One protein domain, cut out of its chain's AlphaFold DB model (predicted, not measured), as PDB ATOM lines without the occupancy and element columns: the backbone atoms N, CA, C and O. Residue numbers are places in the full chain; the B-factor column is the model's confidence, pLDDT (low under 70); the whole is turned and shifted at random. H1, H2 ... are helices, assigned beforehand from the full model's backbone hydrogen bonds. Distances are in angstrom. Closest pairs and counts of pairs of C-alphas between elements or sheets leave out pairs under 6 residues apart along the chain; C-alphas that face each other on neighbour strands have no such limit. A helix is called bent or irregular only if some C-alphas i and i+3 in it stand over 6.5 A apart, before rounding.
ATOM      1  N   VAL A  51      -2.723  43.094  55.829       79.94
ATOM      2  CA  VAL A  51      -2.499  42.513  54.494       79.94
ATOM      3  C   VAL A  51      -3.480  41.375  54.219       79.94
ATOM      4  O   VAL A  51      -4.022  41.286  53.114       79.94
ATOM      5  N   PHE A  52      -3.746  40.529  55.216       83.25
ATOM      6  CA  PHE A  52      -4.706  39.436  55.098       83.25
ATOM      7  C   PHE A  52      -6.130  39.956  54.864       83.25
ATOM      8  O   PHE A  52      -6.796  39.515  53.928       83.25
ATOM      9  N   HIS A  53      -6.580  40.939  55.647       87.19
ATOM     10  CA  HIS A  53      -7.906  41.539  55.474       87.19
ATOM     11  C   HIS A  53      -8.047  42.227  54.110       87.19
ATOM     12  O   HIS A  53      -9.085  42.087  53.460       87.19
ATOM     13  N   ASN A  54      -6.996  42.903  53.635       90.12
ATOM     14  CA  ASN A  54      -6.981  43.496  52.299       90.12
ATOM     15  C   ASN A  54      -7.095  42.429  51.195       90.12
ATOM     16  O   ASN A  54      -7.914  42.558  50.287       90.12
ATOM     17  N   ALA A  55      -6.333  41.335  51.297       90.38
ATOM     18  CA  ALA A  55      -6.408  40.231  50.342       90.38
ATOM     19  C   ALA A  55      -7.805  39.584  50.319       90.38
ATOM     20  O   ALA A  55      -8.365  39.357  49.246       90.38
ATOM     21  N   VAL A  56      -8.405  39.348  51.490       93.44
ATOM     22  CA  VAL A  56      -9.771  38.812  51.608       93.44
ATOM     23  C   VAL A  56     -10.802  39.768  50.998       93.44
ATOM     24  O   VAL A  56     -11.732  39.310  50.326       93.44
ATOM     25  N   GLY A  57     -10.633  41.080  51.184       93.81
ATOM     26  CA  GLY A  57     -11.474  42.105  50.564       93.81
ATOM     27  C   GLY A  57     -11.448  42.026  49.037       93.81
ATOM     28  O   GLY A  57     -12.497  41.861  48.412       93.81
ATOM     29  N   LEU A  58     -10.248  42.027  48.449       95.06
ATOM     30  CA  LEU A  58     -10.055  41.942  46.996       95.06
ATOM     31  C   LEU A  58     -10.624  40.644  46.403       95.06
ATOM     32  O   LEU A  58     -11.294  40.667  45.370       95.06
ATOM     33  N   ILE A  59     -10.409  39.508  47.075       94.31
ATOM     34  CA  ILE A  59     -10.969  38.214  46.654       94.31
ATOM     35  C   ILE A  59     -12.501  38.259  46.688       94.31
ATOM     36  O   ILE A  59     -13.160  37.823  45.743       94.31
ATOM     37  N   SER A  60     -13.081  38.820  47.749       94.62
ATOM     38  CA  SER A  60     -14.534  38.918  47.905       94.62
ATOM     39  C   SER A  60     -15.176  39.798  46.829       94.62
ATOM     40  O   SER A  60     -16.258  39.476  46.334       94.62
ATOM     41  N   GLU A  61     -14.529  40.900  46.453       93.25
ATOM     42  CA  GLU A  61     -14.980  41.770  45.363       93.25
ATOM     43  C   GLU A  61     -14.901  41.064  44.010       93.25
ATOM     44  O   GLU A  61     -15.891  41.046  43.274       93.25
ATOM     45  N   SER A  62     -13.785  40.386  43.735       92.75
ATOM     46  CA  SER A  62     -13.603  39.605  42.510       92.75
ATOM     47  C   SER A  62     -14.675  38.517  42.351       92.75
ATOM     48  O   SER A  62     -15.277  38.379  41.286       92.75
ATOM     49  N   ILE A  63     -15.010  37.791  43.425       93.81
ATOM     50  CA  ILE A  63     -16.073  36.769  43.405       93.81
ATOM     51  C   ILE A  63     -17.449  37.386  43.116       93.81
ATOM     52  O   ILE A  63     -18.245  36.798  42.373       93.81
ATOM     53  N   LYS A  64     -17.753  38.564  43.677       93.00
ATOM     54  CA  LYS A  64     -19.018  39.272  43.409       93.00
ATOM     55  C   LYS A  64     -19.120  39.699  41.948       93.00
ATOM     56  O   LYS A  64     -20.187  39.547  41.353       93.00
ATOM     57  N   GLU A  65     -18.032  40.208  41.380       90.69
ATOM     58  CA  GLU A  65     -17.963  40.606  39.973       90.69
ATOM     59  C   GLU A  65     -18.168  39.400  39.048       90.69
ATOM     60  O   GLU A  65     -19.082  39.412  38.225       90.69
ATOM     61  N   ILE A  66     -17.442  38.303  39.286       87.81
ATOM     62  CA  ILE A  66     -17.608  37.046  38.540       87.81
ATOM     63  C   ILE A  66     -19.055  36.541  38.638       87.81
ATOM     64  O   ILE A  66     -19.653  36.142  37.641       87.81
ATOM     65  N   SER A  67     -19.655  36.589  39.829       85.62
ATOM     66  CA  SER A  67     -21.045  36.157  40.036       85.62
ATOM     67  C   SER A  67     -22.042  37.009  39.246       85.62
ATOM     68  O   SER A  67     -23.019  36.487  38.700       85.62
ATOM     69  N   LYS A  68     -21.804  38.322  39.165       86.75
ATOM     70  CA  LYS A  68     -22.629  39.253  38.389       86.75
ATOM     71  C   LYS A  68     -22.515  38.977  36.892       86.75
ATOM     72  O   LYS A  68     -23.552  38.900  36.229       86.75
ATOM     73  N   ASP A  69     -21.303  38.777  36.391       82.81
ATOM     74  CA  ASP A  69     -21.047  38.473  34.982       82.81
ATOM     75  C   ASP A  69     -21.729  37.160  34.570       82.81
ATOM     76  O   ASP A  69     -22.483  37.117  33.595       82.81
ATOM     77  N   LEU A  70     -21.596  36.110  35.389       80.06
ATOM     78  CA  LEU A  70     -22.262  34.822  35.158       80.06
ATOM     79  C   LEU A  70     -23.800  34.923  35.231       80.06
ATOM     80  O   LEU A  70     -24.519  34.280  34.458       80.06
ATOM     81  N   SER A  71     -24.334  35.752  36.132       74.06
ATOM     82  CA  SER A  71     -25.778  36.016  36.218       74.06
ATOM     83  C   SER A  71     -26.316  36.734  34.972       74.06
ATOM     84  O   SER A  71     -27.438  36.463  34.537       74.06
ATOM     85  N   GLN A  72     -25.531  37.621  34.357       63.06
ATOM     86  CA  GLN A  72     -25.913  38.267  33.099       63.06
ATOM     87  C   GLN A  72     -25.813  37.307  31.904       63.06
ATOM     88  O   GLN A  72     -26.718  37.285  31.063       63.06
ATOM     89  N   ASP A  73     -24.786  36.458  31.868       56.09
ATOM     90  CA  ASP A  73     -24.593  35.485  30.790       56.09
ATOM     91  C   ASP A  73     -25.671  34.386  30.783       56.09
ATOM     92  O   ASP A  73     -26.168  34.013  29.716       56.09
ATOM     93  N   SER A  74     -26.137  33.935  31.952       54.78
ATOM     94  CA  SER A  74     -27.260  32.981  32.040       54.78
ATOM     95  C   SER A  74     -28.581  33.543  31.483       54.78
ATOM     96  O   SER A  74     -29.308  32.832  30.785       54.78
ATOM     97  N   LYS A  75     -28.877  34.839  31.687       54.72
ATOM     98  CA  LYS A  75     -30.068  35.491  31.105       54.72
ATOM     99  C   LYS A  75     -29.997  35.554  29.578       54.72
ATOM    100  O   LYS A  75     -31.017  35.391  28.912       54.72
ATOM    101  N   LYS A  76     -28.806  35.731  29.005       51.94
ATOM    102  CA  LYS A  76     -28.608  35.777  27.547       51.94
ATOM    103  C   LYS A  76     -28.837  34.420  26.870       51.94
ATOM    104  O   LYS A  76     -29.341  34.389  25.749       51.94
ATOM    105  N   ILE A  77     -28.516  33.315  27.548       52.25
ATOM    106  CA  ILE A  77     -28.742  31.952  27.036       52.25
ATOM    107  C   ILE A  77     -30.242  31.612  27.022       52.25
ATOM    108  O   ILE A  77     -30.739  31.079  26.030       52.25
ATOM    109  N   ILE A  78     -30.994  31.991  28.062       52.66
ATOM    110  CA  ILE A  78     -32.437  31.687  28.150       52.66
ATOM    111  C   ILE A  78     -33.250  32.441  27.080       52.66
ATOM    112  O   ILE A  78     -34.170  31.872  26.497       52.66
ATOM    113  N   PHE A  79     -32.885  33.681  26.734       49.31
ATOM    114  CA  PHE A  79     -33.589  34.443  25.689       49.31
ATOM    115  C   PHE A  79     -33.317  33.962  24.249       49.31
ATOM    116  O   PHE A  79     -34.105  34.273  23.359       49.31
ATOM    117  N   GLN A  80     -32.255  33.183  24.002       46.34
ATOM    118  CA  GLN A  80     -32.002  32.567  22.685       46.34
ATOM    119  C   GLN A  80     -32.617  31.165  22.541       46.34
ATOM    120  O   GLN A  80     -32.792  30.692  21.422       46.34
ATOM    121  N   MET A 102     -16.461  33.561  17.081       54.09
ATOM    122  CA  MET A 102     -16.200  33.398  18.518       54.09
ATOM    123  C   MET A 102     -15.321  32.179  18.849       54.09
ATOM    124  O   MET A 102     -14.400  32.295  19.658       54.09
ATOM    125  N   GLY A 103     -15.534  31.032  18.200       60.59
ATOM    126  CA  GLY A 103     -14.758  29.811  18.428       60.59
ATOM    127  C   GLY A 103     -13.294  29.938  17.995       60.59
ATOM    128  O   GLY A 103     -12.404  29.399  18.656       60.59
ATOM    129  N   GLN A 104     -13.012  30.704  16.938       65.19
ATOM    130  CA  GLN A 104     -11.638  30.975  16.499       65.19
ATOM    131  C   GLN A 104     -10.897  31.902  17.471       65.19
ATOM    132  O   GLN A 104      -9.746  31.631  17.817       65.19
ATOM    133  N   LYS A 105     -11.566  32.941  17.985       70.88
ATOM    134  CA  LYS A 105     -10.975  33.886  18.947       70.88
ATOM    135  C   LYS A 105     -10.650  33.227  20.292       70.88
ATOM    136  O   LYS A 105      -9.604  33.498  20.881       70.88
ATOM    137  N   VAL A 106     -11.513  32.322  20.762       72.12
ATOM    138  CA  VAL A 106     -11.261  31.534  21.982       72.12
ATOM    139  C   VAL A 106     -10.072  30.589  21.790       72.12
ATOM    140  O   VAL A 106      -9.211  30.513  22.668       72.12
ATOM    141  N   ARG A 107      -9.968  29.924  20.630       73.12
ATOM    142  CA  ARG A 107      -8.819  29.060  20.306       73.12
ATOM    143  C   ARG A 107      -7.507  29.845  20.241       73.12
ATOM    144  O   ARG A 107      -6.537  29.409  20.850       73.12
ATOM    145  N   GLN A 108      -7.491  31.022  19.609       79.56
ATOM    146  CA  GLN A 108      -6.298  31.881  19.575       79.56
ATOM    147  C   GLN A 108      -5.865  32.344  20.971       79.56
ATOM    148  O   GLN A 108      -4.690  32.242  21.305       79.56
ATOM    149  N   ARG A 109      -6.799  32.786  21.824       81.31
ATOM    150  CA  ARG A 109      -6.472  33.184  23.208       81.31
ATOM    151  C   ARG A 109      -5.967  32.019  24.060       81.31
ATOM    152  O   ARG A 109      -5.143  32.226  24.948       81.31
ATOM    153  N   LYS A 110      -6.488  30.809  23.838       81.50
ATOM    154  CA  LYS A 110      -6.018  29.600  24.528       81.50
ATOM    155  C   LYS A 110      -4.600  29.240  24.085       81.50
ATOM    156  O   LYS A 110      -3.770  28.928  24.929       81.50
ATOM    157  N   GLU A 111      -4.319  29.349  22.791       79.88
ATOM    158  CA  GLU A 111      -2.995  29.084  22.229       79.88
ATOM    159  C   GLU A 111      -1.957  30.128  22.654       79.88
ATOM    160  O   GLU A 111      -0.856  29.774  23.061       79.88
ATOM    161  N   GLN A 112      -2.328  31.410  22.677       81.19
ATOM    162  CA  GLN A 112      -1.465  32.478  23.184       81.19
ATOM    163  C   GLN A 112      -1.085  32.247  24.654       81.19
ATOM    164  O   GLN A 112       0.075  32.404  25.021       81.19
ATOM    165  N   ARG A 113      -2.040  31.810  25.487       82.75
ATOM    166  CA  ARG A 113      -1.754  31.435  26.879       82.75
ATOM    167  C   ARG A 113      -0.816  30.237  26.979       82.75
ATOM    168  O   ARG A 113       0.086  30.268  27.803       82.75
ATOM    169  N   ARG A 114      -0.986  29.213  26.136       77.94
ATOM    170  CA  ARG A 114      -0.059  28.071  26.100       77.94
ATOM    171  C   ARG A 114       1.359  28.496  25.732       77.94
ATOM    172  O   ARG A 114       2.286  28.033  26.379       77.94
ATOM    173  N   ARG A 115       1.523  29.400  24.761       79.69
ATOM    174  CA  ARG A 115       2.844  29.917  24.372       79.69
ATOM    175  C   ARG A 115       3.537  30.667  25.504       79.69
ATOM    176  O   ARG A 115       4.670  30.335  25.802       79.69
ATOM    177  N   MET A 116       2.839  31.580  26.184       78.94
ATOM    178  CA  MET A 116       3.420  32.312  27.323       78.94
ATOM    179  C   MET A 116       3.821  31.382  28.476       78.94
ATOM    180  O   MET A 116       4.835  31.604  29.125       78.94
ATOM    181  N   VAL A 117       3.039  30.327  28.732       77.88
ATOM    182  CA  VAL A 117       3.390  29.333  29.759       77.88
ATOM    183  C   VAL A 117       4.630  28.539  29.350       77.88
ATOM    184  O   VAL A 117       5.506  28.342  30.178       77.88
ATOM    185  N   MET A 118       4.727  28.106  28.091       69.94
ATOM    186  CA  MET A 118       5.904  27.378  27.600       69.94
ATOM    187  C   MET A 118       7.166  28.250  27.620       69.94
ATOM    188  O   MET A 118       8.201  27.783  28.073       69.94
ATOM    189  N   GLU A 119       7.062  29.516  27.209       72.62
ATOM    190  CA  GLU A 119       8.163  30.489  27.249       72.62
ATOM    191  C   GLU A 119       8.646  30.721  28.689       72.62
ATOM    192  O   GLU A 119       9.839  30.640  28.961       72.62
ATOM    193  N   SER A 120       7.721  30.861  29.645       74.31
ATOM    194  CA  SER A 120       8.067  30.958  31.068       74.31
ATOM    195  C   SER A 120       8.719  29.680  31.615       74.31
ATOM    196  O   SER A 120       9.626  29.767  32.437       74.31
ATOM    197  N   VAL A 121       8.291  28.494  31.171       69.19
ATOM    198  CA  VAL A 121       8.903  27.220  31.586       69.19
ATOM    199  C   VAL A 121      10.314  27.070  31.011       69.19
ATOM    200  O   VAL A 121      11.210  26.619  31.722       69.19
ATOM    201  N   GLU A 122      10.536  27.471  29.757       68.88
ATOM    202  CA  GLU A 122      11.864  27.469  29.131       68.88
ATOM    203  C   GLU A 122      12.813  28.475  29.796       68.88
ATOM    204  O   GLU A 122      13.968  28.134  30.064       68.88
ATOM    205  N   GLU A 123      12.331  29.673  30.137       69.25
ATOM    206  CA  GLU A 123      13.105  30.664  30.897       69.25
ATOM    207  C   GLU A 123      13.499  30.137  32.281       69.25
ATOM    208  O   GLU A 123      14.664  30.239  32.672       69.25
ATOM    209  N   VAL A 124      12.562  29.517  33.006       71.38
ATOM    210  CA  VAL A 124      12.832  28.933  34.328       71.38
ATOM    211  C   VAL A 124      13.840  27.787  34.225       71.38
ATOM    212  O   VAL A 124      14.807  27.763  34.986       71.38
ATOM    213  N   ALA A 125      13.683  26.887  33.253       76.44
ATOM    214  CA  ALA A 125      14.621  25.786  33.036       76.44
ATOM    215  C   ALA A 125      16.026  26.282  32.639       76.44
ATOM    216  O   ALA A 125      17.034  25.718  33.073       76.44
ATOM    217  N   SER A 126      16.112  27.351  31.841       76.19
ATOM    218  CA  SER A 126      17.384  27.980  31.468       76.19
ATOM    219  C   SER A 126      18.063  28.648  32.669       76.19
ATOM    220  O   SER A 126      19.274  28.497  32.857       76.19
ATOM    221  N   MET A 127      17.287  29.327  33.517       80.00
ATOM    222  CA  MET A 127      17.778  29.967  34.736       80.00
ATOM    223  C   MET A 127      18.294  28.935  35.745       80.00
ATOM    224  O   MET A 127      19.402  29.086  36.259       80.00
ATOM    225  N   GLU A 128      17.554  27.845  35.953       78.56
ATOM    226  CA  GLU A 128      17.953  26.744  36.837       78.56
ATOM    227  C   GLU A 128      19.229  26.048  36.336       78.56
ATOM    228  O   GLU A 128      20.143  25.752  37.112       78.56
ATOM    229  N   MET A 129      19.352  25.849  35.019       80.56
ATOM    230  CA  MET A 129      20.567  25.302  34.415       80.56
ATOM    231  C   MET A 129      21.768  26.241  34.604       80.56
ATOM    232  O   MET A 129      22.851  25.776  34.965       80.56
ATOM    233  N   MET A 130      21.590  27.552  34.406       78.38
ATOM    234  CA  MET A 130      22.637  28.552  34.653       78.38
ATOM    235  C   MET A 130      23.059  28.598  36.125       78.38
ATOM    236  O   MET A 130      24.245  28.723  36.424       78.38
ATOM    237  N   GLU A 131      22.111  28.471  37.050       81.75
ATOM    238  CA  GLU A 131      22.384  28.475  38.485       81.75
ATOM    239  C   GLU A 131      23.117  27.202  38.930       81.75
ATOM    240  O   GLU A 131      24.048  27.262  39.736       81.75
ATOM    241  N   ARG A 132      22.784  26.058  38.328       83.38
ATOM    242  CA  ARG A 132      23.525  24.808  38.522       83.38
ATOM    243  C   ARG A 132      24.959  24.904  37.997       83.38
ATOM    244  O   ARG A 132      25.877  24.473  38.689       83.38
ATOM    245  N   TRP A 133      25.165  25.492  36.817       77.94
ATOM    246  CA  TRP A 133      26.507  25.752  36.282       77.94
ATOM    247  C   TRP A 133      27.311  26.699  37.175       77.94
ATOM    248  O   TRP A 133      28.479  26.424  37.435       77.94
ATOM    249  N   ARG A 134      26.680  27.759  37.696       80.19
ATOM    250  CA  ARG A 134      27.306  28.695  38.639       80.19
ATOM    251  C   ARG A 134      27.817  27.984  39.894       80.19
ATOM    252  O   ARG A 134      28.977  28.168  40.241       80.19
ATOM    253  N   ARG A 135      26.995  27.135  40.521       80.31
ATOM    254  CA  ARG A 135      27.398  26.366  41.715       80.31
ATOM    255  C   ARG A 135      28.587  25.449  41.432       80.31
ATOM    256  O   ARG A 135      29.536  25.432  42.198       80.31
ATOM    257  N   ILE A 136      28.582  24.765  40.285       79.81
ATOM    258  CA  ILE A 136      29.705  23.911  39.863       79.81
ATOM    259  C   ILE A 136      30.993  24.730  39.690       79.81
ATOM    260  O   ILE A 136      32.069  24.255  40.038       79.81
ATOM    261  N   THR A 137      30.903  25.945  39.144       72.31
ATOM    262  CA  THR A 137      32.076  26.814  38.967       72.31
ATOM    263  C   THR A 137      32.545  27.486  40.255       72.31
ATOM    264  O   THR A 137      33.738  27.742  40.380       72.31
ATOM    265  N   GLU A 138      31.640  27.770  41.194       71.19
ATOM    266  CA  GLU A 138      31.971  28.332  42.511       71.19
ATOM    267  C   GLU A 138      32.609  27.280  43.431       71.19
ATOM    268  O   GLU A 138      33.530  27.618  44.160       71.19
ATOM    269  N   ASP A 139      32.211  26.008  43.328       64.81
ATOM    270  CA  ASP A 139      32.841  24.895  44.061       64.81
ATOM    271  C   ASP A 139      34.207  24.470  43.473       64.81
ATOM    272  O   ASP A 139      34.937  23.685  44.080       64.81
ATOM    273  N   ALA A 140      34.557  24.950  42.273       59.88
ATOM    274  CA  ALA A 140      35.789  24.590  41.564       59.88
ATOM    275  C   ALA A 140      36.976  25.546  41.817       59.88
ATOM    276  O   ALA A 140      38.062  25.297  41.285       59.88
TER     277      ALA A 140
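What this domain is: This is residues 51 to 80 and 102 to 140 of the 141 residues of an uncharacterized protein of Lactuca sativa (UniProt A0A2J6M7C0). Two long, separate helices make an open, flat V with an empty middle: H1 runs toward the narrow end and H2 runs away from it, and the two arms do not meet there but leave a gap of 16.4 A between C-alphas 80 and 102, across a cut in the printed part. Each helix stands free of the other. The printed part has 69 residues with two named helices, H1 then H2 along the chain, and no named strand; the class is all helix. The whole is extended, with a radius of gyration of the C-alphas of 22.0 A, and the C-alphas span 71 by 40 by 9 A.

How they stand to each other: H1, residues 51 to 80, and H2, residues 102 to 138, are apart, with no C-alpha of the one within 8 A of the other. Across the cut between them, the C-alphas of Gln 80 and Met 102 are 16.4 A apart. The C-alphas of Val 51 and Ala 140, the first and last printed residues, are 44.2 A apart. In H2 every O i to N i+4 pair is within hydrogen-bond range; in H1 24 of 26 are.

Where its parts are: H1 begins at C-alpha 51, at (-2.499, 42.513, 54.494), and ends at C-alpha 80, at (-32.002, 32.567, 22.685), 44.5 A from first to last C-alpha. H2, the longest helix with 37 residues, begins at C-alpha 102, at (-16.200, 33.398, 18.518), and ends at C-alpha 138, at (31.971, 28.332, 42.511), a length of 54.1 A. Neither helix is bent.

The domain as a whole: The two C-alphas farthest apart are those of Phe 79 and Ala 140, 71.8 A. Residues 81 to 101 are not printed, and the link from H1 to H2 runs across this cut. The mean pLDDT of the printed part is 76.2; 18 residues are under 70, namely 72 to 80, 102 to 104, 118, 121 to 123 and 139 to 140.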